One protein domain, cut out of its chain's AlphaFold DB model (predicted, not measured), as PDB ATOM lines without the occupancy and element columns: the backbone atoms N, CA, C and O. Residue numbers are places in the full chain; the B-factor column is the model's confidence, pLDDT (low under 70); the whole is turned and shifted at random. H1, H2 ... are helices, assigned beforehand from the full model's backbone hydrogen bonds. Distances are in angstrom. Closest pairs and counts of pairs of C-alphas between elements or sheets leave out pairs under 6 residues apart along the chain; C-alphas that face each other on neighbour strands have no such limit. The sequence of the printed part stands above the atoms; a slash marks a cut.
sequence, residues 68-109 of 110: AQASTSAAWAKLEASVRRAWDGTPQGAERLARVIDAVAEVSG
ATOM      1  N   ALA A  68       8.289  33.026 233.199       38.94
ATOM      2  CA  ALA A  68       9.748  32.811 233.258       38.94
ATOM      3  C   ALA A  68      10.136  31.344 233.540       38.94
ATOM      4  O   ALA A  68      11.085  30.801 232.967       38.94
ATOM      5  N   GLN A  69       9.355  30.669 234.388       38.03
ATOM      6  CA  GLN A  69       9.589  29.270 234.739       38.03
ATOM      7  C   GLN A  69       8.932  28.300 233.755       38.03
ATOM      8  O   GLN A  69       9.478  27.225 233.554       38.03
ATOM      9  N   ALA A  70       7.855  28.682 233.056       38.38
ATOM     10  CA  ALA A  70       7.364  27.902 231.918       38.38
ATOM     11  C   ALA A  70       8.344  27.949 230.745       38.38
ATOM     12  O   ALA A  70       8.480  26.961 230.043       38.38
ATOM     13  N   SER A  71       9.083  29.045 230.542       39.16
ATOM     14  CA  SER A  71      10.157  29.066 229.544       39.16
ATOM     15  C   SER A  71      11.292  28.127 229.927       39.16
ATOM     16  O   SER A  71      11.765  27.397 229.068       39.16
ATOM     17  N   THR A  72      11.685  28.078 231.205       46.88
ATOM     18  CA  THR A  72      12.730  27.156 231.680       46.88
ATOM     19  C   THR A  72      12.234  25.710 231.735       46.88
ATOM     20  O   THR A  72      12.961  24.819 231.319       46.88
ATOM     21  N   SER A  73      10.989  25.453 232.150       57.97
ATOM     22  CA  SER A  73      10.402  24.110 232.206       57.97
ATOM     23  C   SER A  73      10.000  23.590 230.830       57.97
ATOM     24  O   SER A  73      10.166  22.406 230.579       57.97
ATOM     25  N   ALA A  74       9.557  24.442 229.900       61.66
ATOM     26  CA  ALA A  74       9.304  24.061 228.513       61.66
ATOM     27  C   ALA A  74      10.607  23.938 227.720       61.66
ATOM     28  O   ALA A  74      10.722  23.027 226.905       61.66
ATOM     29  N   ALA A  75      11.606  24.798 227.960       69.69
ATOM     30  CA  ALA A  75      12.941  24.617 227.387       69.69
ATOM     31  C   ALA A  75      13.584  23.333 227.914       69.69
ATOM     32  O   ALA A  75      14.133  22.567 227.125       69.69
ATOM     33  N   TRP A  76      13.445  23.053 229.212       73.06
ATOM     34  CA  TRP A  76      13.893  21.808 229.824       73.06
ATOM     35  C   TRP A  76      13.122  20.602 229.291       73.06
ATOM     36  O   TRP A  76      13.742  19.653 228.836       73.06
ATOM     37  N   ALA A  77      11.790  20.650 229.232       72.56
ATOM     38  CA  ALA A  77      10.969  19.567 228.691       72.56
ATOM     39  C   ALA A  77      11.269  19.312 227.207       72.56
ATOM     40  O   ALA A  77      11.299  18.168 226.758       72.56
ATOM     41  N   LYS A  78      11.539  20.368 226.432       75.69
ATOM     42  CA  LYS A  78      11.967  20.254 225.034       75.69
ATOM     43  C   LYS A  78      13.365  19.652 224.922       75.69
ATOM     44  O   LYS A  78      13.582  18.827 224.032       75.69
ATOM     45  N   LEU A  79      14.294  20.032 225.800       79.94
ATOM     46  CA  LEU A  79      15.626  19.436 225.870       79.94
ATOM     47  C   LEU A  79      15.525  17.954 226.245       79.94
ATOM     48  O   LEU A  79      16.040  17.116 225.516       79.94
ATOM     49  N   GLU A  80      14.786  17.623 227.301       80.75
ATOM     50  CA  GLU A  80      14.550  16.255 227.762       80.75
ATOM     51  C   GLU A  80      13.923  15.395 226.660       80.75
ATOM     52  O   GLU A  80      14.420  14.310 226.363       80.75
ATOM     53  N   ALA A  81      12.876  15.887 225.989       74.00
ATOM     54  CA  ALA A  81      12.239  15.177 224.883       74.00
ATOM     55  C   ALA A  81      13.195  14.966 223.698       74.00
ATOM     56  O   ALA A  81      13.179  13.906 223.072       74.00
ATOM     57  N   SER A  82      14.037  15.958 223.394       80.44
ATOM     58  CA  SER A  82      15.052  15.855 222.339       80.44
ATOM     59  C   SER A  82      16.121  14.823 222.690       80.44
ATOM     60  O   SER A  82      16.427  13.967 221.863       80.44
ATOM     61  N   VAL A  83      16.632  14.850 223.923       87.12
ATOM     62  CA  VAL A  83      17.624  13.888 224.423       87.12
ATOM     63  C   VAL A  83      17.039  12.478 224.432       87.12
ATOM     64  O   VAL A  83      17.660  11.558 223.911       87.12
ATOM     65  N   ARG A  84      15.808  12.305 224.932       82.50
ATOM     66  CA  ARG A  84      15.122  11.006 224.957       82.50
ATOM     67  C   ARG A  84      14.889  10.452 223.551       82.50
ATOM     68  O   ARG A  84      15.002   9.251 223.362       82.50
ATOM     69  N   ARG A  85      14.582  11.306 222.569       81.69
ATOM     70  CA  ARG A  85      14.427  10.891 221.164       81.69
ATOM     71  C   ARG A  85      15.758  10.524 220.511       81.69
ATOM     72  O   ARG A  85      15.787   9.633 219.672       81.69
ATOM     73  N   ALA A  86      16.827  11.240 220.846       85.62
ATOM     74  CA  ALA A  86      18.154  11.006 220.284       85.62
ATOM     75  C   ALA A  86      18.854   9.787 220.903       85.62
ATOM     76  O   ALA A  86      19.781   9.242 220.308       85.62
ATOM     77  N   TRP A  87      18.435   9.370 222.097       90.00
ATOM     78  CA  TRP A  87      19.020   8.232 222.783       90.00
ATOM     79  C   TRP A  87      18.549   6.906 222.181       90.00
ATOM     80  O   TRP A  87      17.361   6.600 222.153       90.00
ATOM     81  N   ASP A  88      19.511   6.090 221.755       87.12
ATOM     82  CA  ASP A  88      19.308   4.736 221.221       87.12
ATOM     83  C   ASP A  88      19.009   3.670 222.298       87.12
ATOM     84  O   ASP A  88      18.930   2.481 221.994       87.12
ATOM     85  N   GLY A  89      18.856   4.078 223.563       81.00
ATOM     86  CA  GLY A  89      18.610   3.192 224.702       81.00
ATOM     87  C   GLY A  89      19.845   2.434 225.198       81.00
ATOM     88  O   GLY A  89      19.741   1.673 226.159       81.00
ATOM     89  N   THR A  90      21.019   2.638 224.591       80.94
ATOM     90  CA  THR A  90      22.256   1.956 224.986       80.94
ATOM     91  C   THR A  90      23.098   2.807 225.942       80.94
ATOM     92  O   THR A  90      23.088   4.042 225.852       80.94
ATOM     93  N   PRO A  91      23.881   2.188 226.846       72.50
ATOM     94  CA  PRO A  91      24.835   2.915 227.685       72.50
ATOM     95  C   PRO A  91      25.857   3.716 226.864       72.50
ATOM     96  O   PRO A  91      26.156   4.864 227.183       72.50
ATOM     97  N   GLN A  92      26.343   3.146 225.758       77.75
ATOM     98  CA  GLN A  92      27.306   3.800 224.871       77.75
ATOM     99  C   GLN A  92      26.694   5.013 224.155       77.75
ATOM    100  O   GLN A  92      27.370   6.025 223.965       77.75
ATOM    101  N   GLY A  93      25.418   4.935 223.769       77.25
ATOM    102  CA  GLY A  93      24.676   6.060 223.206       77.25
ATOM    103  C   GLY A  93      24.477   7.194 224.212       77.25
ATOM    104  O   GLY A  93      24.664   8.359 223.858       77.25
ATOM    105  N   ALA A  94      24.200   6.868 225.479       80.00
ATOM    106  CA  ALA A  94      24.090   7.861 226.550       80.00
ATOM    107  C   ALA A  94      25.416   8.610 226.782       80.00
ATOM    108  O   ALA A  94      25.424   9.838 226.852       80.00
ATOM    109  N   GLU A  95      26.548   7.899 226.828       81.12
ATOM    110  CA  GLU A  95      27.874   8.519 226.974       81.12
ATOM    111  C   GLU A  95      28.244   9.434 225.800       81.12
ATOM    112  O   GLU A  95      28.881  10.472 225.990       81.12
ATOM    113  N   ARG A  96      27.873   9.054 224.573       88.38
ATOM    114  CA  ARG A  96      28.113   9.885 223.383       88.38
ATOM    115  C   ARG A  96      27.275  11.158 223.423       88.38
ATOM    116  O   ARG A  96      27.809  12.228 223.150       88.38
ATOM    117  N   LEU A  97      25.999  11.055 223.794       90.69
ATOM    118  CA  LEU A  97      25.120  12.216 223.955       90.69
ATOM    119  C   LEU A  97      25.628  13.168 225.040       90.69
ATOM    120  O   LEU A  97      25.661  14.373 224.808       90.69
ATOM    121  N   ALA A  98      26.079  12.636 226.180       87.44
ATOM    122  CA  ALA A  98      26.672  13.436 227.249       87.44
ATOM    123  C   ALA A  98      27.897  14.221 226.754       87.44
ATOM    124  O   ALA A  98      27.927  15.441 226.878       87.44
ATOM    125  N   ARG A  99      28.836  13.556 226.063       87.62
ATOM    126  CA  ARG A  99      30.024  14.217 225.493       87.62
ATOM    127  C   ARG A  99      29.693  15.351 224.523       87.62
ATOM    128  O   ARG A  99      30.399  16.351 224.492       87.62
ATOM    129  N   VAL A 100      28.641  15.201 223.718       93.31
ATOM    130  CA  VAL A 100      28.205  16.263 222.798       93.31
ATOM    131  C   VAL A 100      27.653  17.461 223.569       93.31
ATOM    132  O   VAL A 100      27.967  18.597 223.227       93.31
ATOM    133  N   ILE A 101      26.854  17.221 224.612       89.56
ATOM    134  CA  ILE A 101      26.309  18.289 225.461       89.56
ATOM    135  C   ILE A 101      27.439  19.032 226.188       89.56
ATOM    136  O   ILE A 101      27.431  20.263 226.211       89.56
ATOM    137  N   ASP A 102      28.436  18.307 226.701       86.56
ATOM    138  CA  ASP A 102      29.601  18.889 227.376       86.56
ATOM    139  C   ASP A 102      30.439  19.756 226.422       86.56
ATOM    140  O   ASP A 102      30.786  20.888 226.755       86.56
ATOM    141  N   ALA A 103      30.682  19.286 225.195       88.38
ATOM    142  CA  ALA A 103      31.390  20.072 224.181       88.38
ATOM    143  C   ALA A 103      30.641  21.369 223.817       88.38
ATOM    144  O   ALA A 103      31.252  22.411 223.585       88.38
ATOM    145  N   VAL A 104      29.303  21.336 223.787       88.88
ATOM    146  CA  VAL A 104      28.484  22.542 223.572       88.88
ATOM    147  C   VAL A 104      28.608  23.514 224.749       88.88
ATOM    148  O   VAL A 104      28.626  24.727 224.527       88.88
ATOM    149  N   ALA A 105      28.698  23.012 225.985       82.88
ATOM    150  CA  ALA A 105      28.907  23.846 227.167       82.88
ATOM    151  C   ALA A 105      30.270  24.557 227.115       82.88
ATOM    152  O   ALA A 105      30.319  25.778 227.273       82.88
ATOM    153  N   GLU A 106      31.326  23.820 226.759       86.25
ATOM    154  CA  GLU A 106      32.690  24.338 226.611       86.25
ATOM    155  C   GLU A 106      32.768  25.464 225.565       86.25
ATOM    156  O   GLU A 106      33.302  26.541 225.833       86.25
ATOM    157  N   VAL A 107      32.150  25.274 224.394       90.25
ATOM    158  CA  VAL A 107      32.112  26.294 223.325       90.25
ATOM    159  C   VAL A 107      31.258  27.508 223.710       90.25
ATOM    160  O   VAL A 107      31.518  28.623 223.256       90.25
ATOM    161  N   SER A 108      30.248  27.320 224.561       77.44
ATOM    162  CA  SER A 108      29.371  28.402 225.026       77.44
ATOM    163  C   SER A 108      29.988  29.251 226.146       77.44
ATOM    164  O   SER A 108      29.334  30.185 226.614       77.44
ATOM    165  N   GLY A 109      31.219  28.948 226.577       61.66
ATOM    166  CA  GLY A 109      31.930  29.680 227.629       61.66
ATOM    167  C   GLY A 109      31.295  29.533 229.013       61.66
ATOM    168  O   GLY A 109      31.354  30.474 229.806       61.66
TER     169      GLY A 109
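Overview. This is residues 68 to 109 of the 110 residues of an uncharacterized protein of Rhodospirillales bacterium 69-11 (UniProt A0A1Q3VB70). Two long helices, H1 and H2, make an open V, with the tight link between them at its point and the far ends of both arms standing free. The printed part has 42 residues with two named helices, H1 then H2, and no named strand; its class is all helix. It is loose, with a radius of gyration of the C-alphas of 12.0 A, and flat, spanning 35 by 26 by 10 A.

Along the chain. Find C-alpha 69 at (9.589, 29.270, 234.739); from there H1, residues 69 to 86, the longest helix by residues, runs 24.8 A to C-alpha 86. Look next at C-alpha 91 at (24.835, 2.915, 227.685), where H2, residues 91 to 107, begins; it runs 24.9 A to C-alpha 107 at (32.112, 26.294, 223.325).

Arrangement. H1 and H2 are close but not clearly touching; look at Val 83 and Leu 97, whose C-alphas are the closest, 7.7 A apart. Their lines stand at a steep tilt of 47 degrees, and they run opposite ways. In H1 and H2 every O i to N i+4 pair is within hydrogen-bond range.

Size, cuts and confidence. The C-alphas farthest apart, those of Ala 68 and Gln 92, are 34.9 A apart. The printed part has no cut. Mean pLDDT of the printed part is 76.0; residues 68 to 75 and residue 109 are under 70.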